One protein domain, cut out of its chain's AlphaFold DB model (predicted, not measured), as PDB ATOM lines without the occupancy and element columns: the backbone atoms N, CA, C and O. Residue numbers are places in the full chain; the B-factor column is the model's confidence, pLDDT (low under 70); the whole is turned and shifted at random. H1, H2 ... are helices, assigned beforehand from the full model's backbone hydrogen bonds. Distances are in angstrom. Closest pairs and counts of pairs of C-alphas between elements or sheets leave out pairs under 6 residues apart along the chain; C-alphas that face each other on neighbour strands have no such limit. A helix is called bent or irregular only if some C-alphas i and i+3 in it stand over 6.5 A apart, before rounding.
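What this domain is: This is residues 527 to 618 of the 806 residues of an uncharacterized protein of Legionella parisiensis (UniProt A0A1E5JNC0). Two helical hairpins stand next to each other, H1 with H2 and H3 with H4, and a fifth helix, H5, packs on the far side of H3 from the first hairpin. H3 is near the middle; the H1-H2 hairpin lies toward one end of the longest axis and H5 toward the other. The printed part has 92 residues with five named helices, H1 to H5 in order along the chain, and no named strand, and its class is all helix. It is compact, with a radius of gyration of the C-alphas of 12.1 A, and spans 38 by 26 by 23 A.

How they stand to each other: H4, residues 589 to 602, is the longest helix. It touches H3, residues 572 to 582, with the C-alphas of Gly 573 and Ala 599 closest at 4.5 A. The two form a hairpin and run opposite ways at a steep tilt of 37 degrees, only just past shallow. H5, residues 605 to 614, only just touches H3, with 3 pairs of C-alphas within 8 A, the closest those of Val 578 and Ile 611 at 6.5 A; they run the same way at a steep tilt of 50 degrees. H2, residues 548 to 555, is close to H4 but not clearly touching, with the C-alphas of Glu 552 and Thr 591 closest at 7.7 A. H1, residues 529 to 541, touches H2 in a hairpin, with the C-alphas of Ile 536 and Ile 551 closest at 5.8 A; they run opposite ways at a shallow tilt of 25 degrees. H1 is close to H3 but not clearly touching, with the C-alphas of Phe 540 and Gln 579 closest at 7.2 A. H4 and H5 are apart, and H2 and H3 are only just apart, at 8.3 A. In H1, H2 and H5 every O i to N i+4 pair is within hydrogen-bond range; in H3 it is 6 of 7 and in H4 8 of 10.

Where its parts are: H4 measures 20.4 A from first to last C-alpha and is irregular: C-alphas 598 and 601 are 7.2 A apart. H1 measures 18.6 A and begins at C-alpha 529 at (-47.396, -125.336, 23.606). H3 measures 15.1 A and begins at C-alpha 572 at (-40.051, -124.254, 12.045). H2 measures 10.3 A. H5 measures 14.2 A and ends at C-alpha 614 at (-36.771, -118.973, -1.352).

The domain as a whole: The two C-alphas farthest apart are those of Ser 528 and Ser 618, at 38.5 A. The printed part has no cut. The link from H2 to H3, residues 556 to 571, is long, and that from H4 to H5 is tight. The mean pLDDT of the printed part is 77.1, and 18 residues are under 70, among them 527 to 529, 556 to 558 and 586 to 594.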
ATOM      1  N   LEU A 527     -47.479-119.624  28.028       57.47
ATOM      2  CA  LEU A 527     -48.384-120.046  26.970       57.47
ATOM      3  C   LEU A 527     -48.395-121.573  26.910       57.47
ATOM      4  O   LEU A 527     -47.375-122.237  27.107       57.47
ATOM      5  N   SER A 528     -49.551-122.154  26.597       66.19
ATOM      6  CA  SER A 528     -49.590-123.568  26.239       66.19
ATOM      7  C   SER A 528     -48.759-123.799  24.970       66.19
ATOM      8  O   SER A 528     -48.629-122.914  24.121       66.19
ATOM      9  N   LYS A 529     -48.218-125.012  24.789       63.59
ATOM     10  CA  LYS A 529     -47.396-125.336  23.606       63.59
ATOM     11  C   LYS A 529     -48.093-124.971  22.288       63.59
ATOM     12  O   LYS A 529     -47.446-124.450  21.391       63.59
ATOM     13  N   ALA A 530     -49.407-125.194  22.187       71.69
ATOM     14  CA  ALA A 530     -50.197-124.853  21.003       71.69
ATOM     15  C   ALA A 530     -50.221-123.339  20.719       71.69
ATOM     16  O   ALA A 530     -50.044-122.924  19.577       71.69
ATOM     17  N   GLU A 531     -50.370-122.512  21.752       75.12
ATOM     18  CA  GLU A 531     -50.366-121.050  21.617       75.12
ATOM     19  C   GLU A 531     -48.966-120.506  21.306       75.12
ATOM     20  O   GLU A 531     -48.830-119.534  20.556       75.12
ATOM     21  N   ALA A 532     -47.919-121.153  21.829       73.25
ATOM     22  CA  ALA A 532     -46.535-120.850  21.482       73.25
ATOM     23  C   ALA A 532     -46.250-121.150  19.999       73.25
ATOM     24  O   ALA A 532     -45.675-120.305  19.316       73.25
ATOM     25  N   TYR A 533     -46.731-122.282  19.464       77.69
ATOM     26  CA  TYR A 533     -46.645-122.586  18.030       77.69
ATOM     27  C   TYR A 533     -47.332-121.531  17.170       77.69
ATOM     28  O   TYR A 533     -46.719-121.003  16.246       77.69
ATOM     29  N   THR A 534     -48.586-121.196  17.478       82.44
ATOM     30  CA  THR A 534     -49.329-120.169  16.736       82.44
ATOM     31  C   THR A 534     -48.624-118.817  16.803       82.44
ATOM     32  O   THR A 534     -48.539-118.124  15.793       82.44
ATOM     33  N   SER A 535     -48.062-118.466  17.961       81.88
ATOM     34  CA  SER A 535     -47.311-117.221  18.135       81.88
ATOM     35  C   SER A 535     -46.030-117.199  17.301       81.88
ATOM     36  O   SER A 535     -45.774-116.198  16.644       81.88
ATOM     37  N   ILE A 536     -45.256-118.289  17.270       84.31
ATOM     38  CA  ILE A 536     -44.041-118.376  16.443       84.31
ATOM     39  C   ILE A 536     -44.394-118.241  14.956       84.31
ATOM     40  O   ILE A 536     -43.749-117.469  14.252       84.31
ATOM     41  N   LYS A 537     -45.445-118.928  14.486       87.00
ATOM     42  CA  LYS A 537     -45.908-118.831  13.088       87.00
ATOM     43  C   LYS A 537     -46.314-117.408  12.715       87.00
ATOM     44  O   LYS A 537     -45.885-116.895  11.688       87.00
ATOM     45  N   LEU A 538     -47.081-116.753  13.585       85.31
ATOM     46  CA  LEU A 538     -47.515-115.374  13.379       85.31
ATOM     47  C   LEU A 538     -46.334-114.391  13.379       85.31
ATOM     48  O   LEU A 538     -46.363-113.398  12.661       85.31
ATOM     49  N   GLU A 539     -45.297-114.636  14.185       86.81
ATOM     50  CA  GLU A 539     -44.070-113.835  14.119       86.81
ATOM     51  C   GLU A 539     -43.308-114.090  12.813       86.81
ATOM     52  O   GLU A 539     -42.867-113.132  12.185       86.81
ATOM     53  N   PHE A 540     -43.216-115.335  12.341       87.19
ATOM     54  CA  PHE A 540     -42.594-115.649  11.051       87.19
ATOM     55  C   PHE A 540     -43.315-115.015   9.853       87.19
ATOM     56  O   PHE A 540     -42.653-114.535   8.934       87.19
ATOM     57  N   GLU A 541     -44.647-114.911   9.880       84.44
ATOM     58  CA  GLU A 541     -45.431-114.235   8.832       84.44
ATOM     59  C   GLU A 541     -45.067-112.751   8.670       84.44
ATOM     60  O   GLU A 541     -45.245-112.176   7.595       84.44
ATOM     61  N   LYS A 542     -44.519-112.118   9.715       84.88
ATOM     62  CA  LYS A 542     -44.083-110.714   9.668       84.88
ATOM     63  C   LYS A 542     -42.764-110.521   8.920       84.88
ATOM     64  O   LYS A 542     -42.378-109.372   8.684       84.88
ATOM     65  N   GLY A 543     -42.062-111.601   8.563       82.00
ATOM     66  CA  GLY A 543     -40.791-111.554   7.846       82.00
ATOM     67  C   GLY A 543     -39.809-110.586   8.522       82.00
ATOM     68  O   GLY A 543     -39.555-110.734   9.714       82.00
ATOM     69  N   PRO A 544     -39.289-109.543   7.848       77.75
ATOM     70  CA  PRO A 544     -38.326-108.606   8.445       77.75
ATOM     71  C   PRO A 544     -38.780-107.919   9.746       77.75
ATOM     72  O   PRO A 544     -37.936-107.457  10.508       77.75
ATOM     73  N   ALA A 545     -40.091-107.838  10.003       79.00
ATOM     74  CA  ALA A 545     -40.664-107.223  11.200       79.00
ATOM     75  C   ALA A 545     -40.953-108.225  12.341       79.00
ATOM     76  O   ALA A 545     -41.629-107.867  13.307       79.00
ATOM     77  N   ALA A 546     -40.490-109.474  12.226       83.62
ATOM     78  CA  ALA A 546     -40.658-110.493  13.259       83.62
ATOM     79  C   ALA A 546     -39.932-110.116  14.559       83.62
ATOM     80  O   ALA A 546     -38.763-109.717  14.541       83.62
ATOM     81  N   ASP A 547     -40.593-110.312  15.702       79.50
ATOM     82  CA  ASP A 547     -39.948-110.153  17.005       79.50
ATOM     83  C   ASP A 547     -39.113-111.396  17.339       79.50
ATOM     84  O   ASP A 547     -39.578-112.366  17.946       79.50
ATOM     85  N   LEU A 548     -37.843-111.368  16.937       77.50
ATOM     86  CA  LEU A 548     -36.925-112.485  17.147       77.50
ATOM     87  C   LEU A 548     -36.623-112.764  18.622       77.50
ATOM     88  O   LEU A 548     -36.340-113.911  18.962       77.50
ATOM     89  N   LYS A 549     -36.750-111.770  19.508       68.62
ATOM     90  CA  LYS A 549     -36.600-111.985  20.956       68.62
ATOM     91  C   LYS A 549     -37.786-112.755  21.518       68.62
ATOM     92  O   LYS A 549     -37.617-113.643  22.351       68.62
ATOM     93  N   ARG A 550     -38.992-112.453  21.035       74.81
ATOM     94  CA  ARG A 550     -40.191-113.221  21.379       74.81
ATOM     95  C   ARG A 550     -40.087-114.660  20.884       74.81
ATOM     96  O   ARG A 550     -40.438-115.573  21.623       74.81
ATOM     97  N   ILE A 551     -39.572-114.870  19.672       78.19
ATOM     98  CA  ILE A 551     -39.331-116.216  19.138       78.19
ATOM     99  C   ILE A 551     -38.303-116.954  19.999       78.19
ATOM    100  O   ILE A 551     -38.580-118.067  20.430       78.19
ATOM    101  N   GLU A 552     -37.170-116.328  20.326       70.75
ATOM    102  CA  GLU A 552     -36.166-116.886  21.240       70.75
ATOM    103  C   GLU A 552     -36.794-117.311  22.578       70.75
ATOM    104  O   GLU A 552     -36.655-118.466  22.980       70.75
ATOM    105  N   HIS A 553     -37.580-116.436  23.213       66.19
ATOM    106  CA  HIS A 553     -38.260-116.735  24.476       66.19
ATOM    107  C   HIS A 553     -39.247-117.909  24.375       66.19
ATOM    108  O   HIS A 553     -39.305-118.751  25.272       66.19
ATOM    109  N   LEU A 554     -40.011-117.997  23.283       71.19
ATOM    110  CA  LEU A 554     -40.954-119.095  23.050       71.19
ATOM    111  C   LEU A 554     -40.231-120.419  22.772       71.19
ATOM    112  O   LEU A 554     -40.665-121.468  23.242       71.19
ATOM    113  N   LEU A 555     -39.100-120.389  22.065       70.12
ATOM    114  CA  LEU A 555     -38.290-121.580  21.797       70.12
ATOM    115  C   LEU A 555     -37.684-122.181  23.073       70.12
ATOM    116  O   LEU A 555     -37.527-123.402  23.155       70.12
ATOM    117  N   LEU A 556     -37.434-121.366  24.105       57.50
ATOM    118  CA  LEU A 556     -36.996-121.840  25.424       57.50
ATOM    119  C   LEU A 556     -38.048-122.715  26.143       57.50
ATOM    120  O   LEU A 556     -37.708-123.394  27.111       57.50
ATOM    121  N   GLN A 557     -39.297-122.768  25.658       60.53
ATOM    122  CA  GLN A 557     -40.391-123.582  26.215       60.53
ATOM    123  C   GLN A 557     -40.458-125.021  25.654       60.53
ATOM    124  O   GLN A 557     -41.466-125.713  25.811       60.53
ATOM    125  N   ASN A 558     -39.377-125.513  25.035       59.88
ATOM    126  CA  ASN A 558     -39.257-126.884  24.517       59.88
ATOM    127  C   ASN A 558     -40.233-127.199  23.361       59.88
ATOM    128  O   ASN A 558     -40.999-128.172  23.394       59.88
ATOM    129  N   ILE A 559     -40.214-126.330  22.350       75.88
ATOM    130  CA  ILE A 559     -40.999-126.425  21.114       75.88
ATOM    131  C   ILE A 559     -40.333-127.422  20.148       75.88
ATOM    132  O   ILE A 559     -39.150-127.306  19.842       75.88
ATOM    133  N   ASN A 560     -41.095-128.401  19.641       75.38
ATOM    134  CA  ASN A 560     -40.660-129.290  18.554       75.38
ATOM    135  C   ASN A 560     -40.505-128.493  17.251       75.38
ATOM    136  O   ASN A 560     -41.493-128.028  16.685       75.38
ATOM    137  N   LEU A 561     -39.269-128.383  16.773       80.75
ATOM    138  CA  LEU A 561     -38.899-127.638  15.568       80.75
ATOM    139  C   LEU A 561     -39.145-128.395  14.256       80.75
ATOM    140  O   LEU A 561     -38.996-127.804  13.190       80.75
ATOM    141  N   ASN A 562     -39.542-129.672  14.318       80.56
ATOM    142  CA  ASN A 562     -39.947-130.444  13.137       80.56
ATOM    143  C   ASN A 562     -41.370-130.128  12.666       80.56
ATOM    144  O   ASN A 562     -41.766-130.595  11.601       80.56
ATOM    145  N   GLU A 563     -42.147-129.388  13.458       81.56
ATOM    146  CA  GLU A 563     -43.490-128.981  13.056       81.56
ATOM    147  C   GLU A 563     -43.436-128.060  11.835       81.56
ATOM    148  O   GLU A 563     -42.478-127.306  11.639       81.56
ATOM    149  N   ASP A 564     -44.492-128.115  11.030       79.44
ATOM    150  CA  ASP A 564     -44.662-127.248   9.868       79.44
ATOM    151  C   ASP A 564     -44.662-125.775  10.297       79.44
ATOM    152  O   ASP A 564     -45.397-125.390  11.215       79.44
ATOM    153  N   SER A 565     -43.859-124.951   9.623       79.25
ATOM    154  CA  SER A 565     -43.812-123.506   9.852       79.25
ATOM    155  C   SER A 565     -45.072-122.787   9.371       79.25
ATOM    156  O   SER A 565     -45.349-121.685   9.836       79.25
ATOM    157  N   GLY A 566     -45.863-123.405   8.487       71.25
ATOM    158  CA  GLY A 566     -46.993-122.756   7.819       71.25
ATOM    159  C   GLY A 566     -46.568-121.751   6.743       71.25
ATOM    160  O   GLY A 566     -47.427-121.090   6.162       71.25
ATOM    161  N   LEU A 567     -45.265-121.635   6.464       71.62
ATOM    162  CA  LEU A 567     -44.685-120.724   5.484       71.62
ATOM    163  C   LEU A 567     -43.772-121.504   4.535       71.62
ATOM    164  O   LEU A 567     -42.665-121.914   4.883       71.62
ATOM    165  N   GLY A 568     -44.256-121.714   3.311       70.44
ATOM    166  CA  GLY A 568     -43.626-122.633   2.362       70.44
ATOM    167  C   GLY A 568     -43.799-124.099   2.780       70.44
ATOM    168  O   GLY A 568     -44.761-124.447   3.457       70.44
ATOM    169  N   HIS A 569     -42.866-124.961   2.365       76.69
ATOM    170  CA  HIS A 569     -42.799-126.373   2.776       76.69
ATOM    171  C   HIS A 569     -41.768-126.607   3.899       76.69
ATOM    172  O   HIS A 569     -41.262-127.716   4.072       76.69
ATOM    173  N   PHE A 570     -41.425-125.555   4.651       84.12
ATOM    174  CA  PHE A 570     -40.364-125.582   5.654       84.12
ATOM    175  C   PHE A 570     -40.870-125.990   7.038       84.12
ATOM    176  O   PHE A 570     -41.948-125.583   7.476       84.12
ATOM    177  N   THR A 571     -40.035-126.711   7.784       87.19
ATOM    178  CA  THR A 571     -40.212-126.870   9.232       87.19
ATOM    179  C   THR A 571     -39.928-125.550   9.954       87.19
ATOM    180  O   THR A 571     -39.240-124.675   9.422       87.19
ATOM    181  N   LEU A 572     -40.401-125.401  11.194       84.00
ATOM    182  CA  LEU A 572     -40.051-124.254  12.045       84.00
ATOM    183  C   LEU A 572     -38.531-124.093  12.180       84.00
ATOM    184  O   LEU A 572     -38.031-122.975  12.114       84.00
ATOM    185  N   GLY A 573     -37.793-125.200  12.314       84.56
ATOM    186  CA  GLY A 573     -36.329-125.197  12.355       84.56
ATOM    187  C   GLY A 573     -35.687-124.632  11.085       84.56
ATOM    188  O   GLY A 573     -34.783-123.806  11.172       84.56
ATOM    189  N   ALA A 574     -36.169-125.026   9.904       84.88
ATOM    190  CA  ALA A 574     -35.666-124.505   8.632       84.88
ATOM    191  C   ALA A 574     -36.028-123.022   8.436       84.88
ATOM    192  O   ALA A 574     -35.182-122.223   8.032       84.88
ATOM    193  N   TYR A 575     -37.251-122.624   8.800       88.44
ATOM    194  CA  TYR A 575     -37.688-121.232   8.690       88.44
ATOM    195  C   TYR A 575     -36.972-120.301   9.684       88.44
ATOM    196  O   TYR A 575     -36.742-119.133   9.378       88.44
ATOM    197  N   LEU A 576     -36.518-120.805  10.839       88.88
ATOM    198  CA  LEU A 576     -35.655-120.031  11.744       88.88
ATOM    199  C   LEU A 576     -34.376-119.547  11.056       88.88
ATOM    200  O   LEU A 576     -33.928-118.440  11.335       88.88
ATOM    201  N   ILE A 577     -33.806-120.337  10.143       89.12
ATOM    202  CA  ILE A 577     -32.619-119.934   9.378       89.12
ATOM    203  C   ILE A 577     -32.960-118.870   8.342       89.12
ATOM    204  O   ILE A 577     -32.205-117.911   8.197       89.12
ATOM    205  N   VAL A 578     -34.107-118.997   7.668       87.81
ATOM    206  CA  VAL A 578     -34.630-117.961   6.762       87.81
ATOM    207  C   VAL A 578     -34.749-116.638   7.517       87.81
ATOM    208  O   VAL A 578     -34.223-115.612   7.087       87.81
ATOM    209  N   GLN A 579     -35.371-116.678   8.692       87.50
ATOM    210  CA  GLN A 579     -35.589-115.502   9.515       87.50
ATOM    211  C   GLN A 579     -34.279-114.928  10.080       87.50
ATOM    212  O   GLN A 579     -34.072-113.713  10.059       87.50
ATOM    213  N   ALA A 580     -33.357-115.786  10.520       86.19
ATOM    214  CA  ALA A 580     -32.028-115.381  10.968       86.19
ATOM    215  C   ALA A 580     -31.216-114.726   9.839       86.19
ATOM    216  O   ALA A 580     -30.499-113.761  10.091       86.19
ATOM    217  N   PHE A 581     -31.351-115.204   8.598       87.25
ATOM    218  CA  PHE A 581     -30.696-114.609   7.433       87.25
ATOM    219  C   PHE A 581     -31.266-113.231   7.091       87.25
ATOM    220  O   PHE A 581     -30.499-112.303   6.825       87.25
ATOM    221  N   ILE A 582     -32.595-113.086   7.108       85.81
ATOM    222  CA  ILE A 582     -33.283-111.812   6.846       85.81
ATOM    223  C   ILE A 582     -32.856-110.757   7.869       85.81
ATOM    224  O   ILE A 582     -32.584-109.614   7.509       85.81
ATOM    225  N   SER A 583     -32.760-111.144   9.138       81.25
ATOM    226  CA  SER A 583     -32.461-110.229  10.238       81.25
ATOM    227  C   SER A 583     -30.978-110.177  10.621       81.25
ATOM    228  O   SER A 583     -30.650-109.552  11.629       81.25
ATOM    229  N   ARG A 584     -30.076-110.787   9.838       78.50
ATOM    230  CA  ARG A 584     -28.655-111.006  10.185       78.50
ATOM    231  C   ARG A 584     -27.881-109.747  10.583       78.50
ATOM    232  O   ARG A 584     -27.013-109.823  11.444       78.50
ATOM    233  N   ASP A 585     -28.217-108.600   9.997       74.38
ATOM    234  CA  ASP A 585     -27.552-107.317  10.270       74.38
ATOM    235  C   ASP A 585     -28.147-106.586  11.492       74.38
ATOM    236  O   ASP A 585     -27.630-105.560  11.927       74.38
ATOM    237  N   SER A 586     -29.243-107.111  12.048       66.06
ATOM    238  CA  SER A 586     -30.028-106.510  13.138       66.06
ATOM    239  C   SER A 586     -30.080-107.352  14.418       66.06
ATOM    240  O   SER A 586     -30.586-106.882  15.436       66.06
ATOM    241  N   ILE A 587     -29.557-108.582  14.389       67.81
ATOM    242  CA  ILE A 587     -29.533-109.496  15.539       67.81
ATOM    243  C   ILE A 587     -28.128-109.709  16.080       67.81
ATOM    244  O   ILE A 587     -27.137-109.637  15.357       67.81
ATOM    245  N   SER A 588     -28.047-109.992  17.382       63.66
ATOM    246  CA  SER A 588     -26.769-110.260  18.035       63.66
ATOM    247  C   SER A 588     -26.143-111.558  17.518       63.66
ATOM    248  O   SER A 588     -26.841-112.516  17.176       63.66
ATOM    249  N   SER A 589     -24.812-111.633  17.551       58.12
ATOM    250  CA  SER A 589     -24.074-112.860  17.221       58.12
ATOM    251  C   SER A 589     -24.443-114.048  18.119       58.12
ATOM    252  O   SER A 589     -24.289-115.193  17.710       58.12
ATOM    253  N   ILE A 590     -24.963-113.791  19.322       57.12
ATOM    254  CA  ILE A 590     -25.392-114.817  20.280       57.12
ATOM    255  C   ILE A 590     -26.767-115.369  19.913       57.12
ATOM    256  O   ILE A 590     -26.941-116.582  19.884       57.12
ATOM    257  N   THR A 591     -27.721-114.497  19.585       65.38
ATOM    258  CA  THR A 591     -29.045-114.904  19.086       65.38
ATOM    259  C   THR A 591     -28.899-115.702  17.788       65.38
ATOM    260  O   THR A 591     -29.582-116.703  17.581       65.38
ATOM    261  N   LEU A 592     -27.944-115.308  16.941       69.25
ATOM    262  CA  LEU A 592     -27.602-116.044  15.732       69.25
ATOM    263  C   LEU A 592     -27.059-117.452  16.041       69.25
ATOM    264  O   LEU A 592     -27.575-118.434  15.512       69.25
ATOM    265  N   ASP A 593     -26.068-117.561  16.935       64.50
ATOM    266  CA  ASP A 593     -25.496-118.843  17.385       64.50
ATOM    267  C   ASP A 593     -26.573-119.749  18.013       64.50
ATOM    268  O   ASP A 593     -26.612-120.953  17.749       64.50
ATOM    269  N   PHE A 594     -27.503-119.168  18.778       67.19
ATOM    270  CA  PHE A 594     -28.650-119.862  19.365       67.19
ATOM    271  C   PHE A 594     -29.575-120.462  18.294       67.19
ATOM    272  O   PHE A 594     -29.843-121.667  18.322       67.19
ATOM    273  N   PHE A 595     -30.011-119.669  17.309       79.12
ATOM    274  CA  PHE A 595     -30.885-120.161  16.239       79.12
ATOM    275  C   PHE A 595     -30.209-121.224  15.375       79.12
ATOM    276  O   PHE A 595     -30.823-122.254  15.096       79.12
ATOM    277  N   PHE A 596     -28.937-121.042  15.010       75.81
ATOM    278  CA  PHE A 596     -28.197-122.049  14.245       75.81
ATOM    279  C   PHE A 596     -27.996-123.349  15.019       75.81
ATOM    280  O   PHE A 596     -28.121-124.434  14.445       75.81
ATOM    281  N   THR A 597     -27.728-123.259  16.322       71.62
ATOM    282  CA  THR A 597     -27.577-124.436  17.184       71.62
ATOM    283  C   THR A 597     -28.859-125.269  17.214       71.62
ATOM    284  O   THR A 597     -28.788-126.496  17.120       71.62
ATOM    285  N   LEU A 598     -30.018-124.611  17.301       72.00
ATOM    286  CA  LEU A 598     -31.327-125.263  17.324       72.00
ATOM    287  C   LEU A 598     -31.769-125.787  15.955       72.00
ATOM    288  O   LEU A 598     -32.329-126.875  15.862       72.00
ATOM    289  N   ALA A 599     -31.515-125.031  14.888       76.75
ATOM    290  CA  ALA A 599     -31.980-125.361  13.548       76.75
ATOM    291  C   ALA A 599     -31.120-126.418  12.840       76.75
ATOM    292  O   ALA A 599     -31.622-127.118  11.961       76.75
ATOM    293  N   LYS A 600     -29.845-126.583  13.225       74.25
ATOM    294  CA  LYS A 600     -28.893-127.501  12.574       74.25
ATOM    295  C   LYS A 600     -29.433-128.918  12.304       74.25
ATOM    296  O   LYS A 600     -29.223-129.394  11.191       74.25
ATOM    297  N   PRO A 601     -30.100-129.619  13.245       76.06
ATOM    298  CA  PRO A 601     -30.614-130.974  13.003       76.06
ATOM    299  C   PRO A 601     -31.667-131.047  11.889       76.06
ATOM    300  O   PRO A 601     -31.942-132.126  11.372       76.06
ATOM    301  N   HIS A 602     -32.245-129.902  11.527       76.75
ATOM    302  CA  HIS A 602     -33.280-129.752  10.510       76.75
ATOM    303  C   HIS A 602     -32.718-129.248   9.173       76.75
ATOM    304  O   HIS A 602     -33.484-129.028   8.242       76.75
ATOM    305  N   LEU A 603     -31.397-129.061   9.065       77.56
ATOM    306  CA  LEU A 603     -30.731-128.638   7.838       77.56
ATOM    307  C   LEU A 603     -30.055-129.832   7.161       77.56
ATOM    308  O   LEU A 603     -29.250-130.546   7.758       77.56
ATOM    309  N   ASN A 604     -30.343-130.007   5.878       82.81
ATOM    310  CA  ASN A 604     -29.598-130.867   4.966       82.81
ATOM    311  C   ASN A 604     -29.359-130.106   3.652       82.81
ATOM    312  O   ASN A 604     -29.872-129.003   3.473       82.81
ATOM    313  N   GLU A 605     -28.583-130.675   2.734       80.88
ATOM    314  CA  GLU A 605     -28.212-129.989   1.488       80.88
ATOM    315  C   GLU A 605     -29.427-129.586   0.634       80.88
ATOM    316  O   GLU A 605     -29.440-128.492   0.077       80.88
ATOM    317  N   HIS A 606     -30.475-130.415   0.606       83.69
ATOM    318  CA  HIS A 606     -31.725-130.108  -0.090       83.69
ATOM    319  C   HIS A 606     -32.440-128.903   0.532       83.69
ATOM    320  O   HIS A 606     -32.782-127.960  -0.169       83.69
ATOM    321  N   ILE A 607     -32.603-128.898   1.857       84.25
ATOM    322  CA  ILE A 607     -33.271-127.817   2.596       84.25
ATOM    323  C   ILE A 607     -32.474-126.514   2.496       84.25
ATOM    324  O   ILE A 607     -33.058-125.448   2.344       84.25
ATOM    325  N   VAL A 608     -31.139-126.578   2.550       85.25
ATOM    326  CA  VAL A 608     -30.287-125.394   2.351       85.25
ATOM    327  C   VAL A 608     -30.498-124.815   0.953       85.25
ATOM    328  O   VAL A 608     -30.609-123.597   0.826       85.25
ATOM    329  N   GLN A 609     -30.599-125.660  -0.078       84.44
ATOM    330  CA  GLN A 609     -30.894-125.204  -1.434       84.44
ATOM    331  C   GLN A 609     -32.293-124.581  -1.530       84.44
ATOM    332  O   GLN A 609     -32.414-123.478  -2.048       84.44
ATOM    333  N   GLU A 610     -33.323-125.211  -0.962       85.75
ATOM    334  CA  GLU A 610     -34.686-124.659  -0.945       85.75
ATOM    335  C   GLU A 610     -34.768-123.315  -0.205       85.75
ATOM    336  O   GLU A 610     -35.451-122.400  -0.658       85.75
ATOM    337  N   ILE A 611     -34.048-123.165   0.913       87.44
ATOM    338  CA  ILE A 611     -33.926-121.893   1.640       87.44
ATOM    339  C   ILE A 611     -33.286-120.824   0.746       87.44
ATOM    340  O   ILE A 611     -33.755-119.687   0.715       87.44
ATOM    341  N   CYS A 612     -32.230-121.181   0.010       84.75
ATOM    342  CA  CYS A 612     -31.558-120.265  -0.910       84.75
ATOM    343  C   CYS A 612     -32.439-119.898  -2.108       84.75
ATOM    344  O   CYS A 612     -32.399-118.757  -2.542       84.75
ATOM    345  N   ASP A 613     -33.247-120.826  -2.623       84.00
ATOM    346  CA  ASP A 613     -34.179-120.558  -3.723       84.00
ATOM    347  C   ASP A 613     -35.355-119.678  -3.261       84.00
ATOM    348  O   ASP A 613     -35.886-118.875  -4.030       84.00
ATOM    349  N   TYR A 614     -35.750-119.805  -1.989       84.75
ATOM    350  CA  TYR A 614     -36.771-118.973  -1.352       84.75
ATOM    351  C   TYR A 614     -36.282-117.541  -1.069       84.75
ATOM    352  O   TYR A 614     -37.074-116.596  -1.092       84.75
ATOM    353  N   LEU A 615     -34.985-117.357  -0.806       83.19
ATOM    354  CA  LEU A 615     -34.382-116.062  -0.497       83.19
ATOM    355  C   LEU A 615     -33.776-115.408  -1.753       83.19
ATOM    356  O   LEU A 615     -32.932-115.999  -2.413       83.19
ATOM    357  N   PRO A 616     -34.088-114.141  -2.071       64.94
ATOM    358  CA  PRO A 616     -33.612-113.493  -3.300       64.94
ATOM    359  C   PRO A 616     -32.125-113.069  -3.269       64.94
ATOM    360  O   PRO A 616     -31.692-112.291  -4.118       64.94
ATOM    361  N   ASP A 617     -31.340-113.527  -2.289       78.12
ATOM    362  CA  ASP A 617     -29.971-113.073  -2.029       78.12
ATOM    363  C   ASP A 617     -28.951-114.176  -2.347       78.12
ATOM    364  O   ASP A 617     -28.898-115.221  -1.693       78.12
ATOM    365  N   SER A 618     -28.080-113.906  -3.322       74.75
ATOM    366  CA  SER A 618     -27.031-114.829  -3.770       74.75
ATOM    367  C   SER A 618     -25.984-115.160  -2.699       74.75
ATOM    368  O   SER A 618     -25.205-116.092  -2.883       74.75
TER     369      SER A 618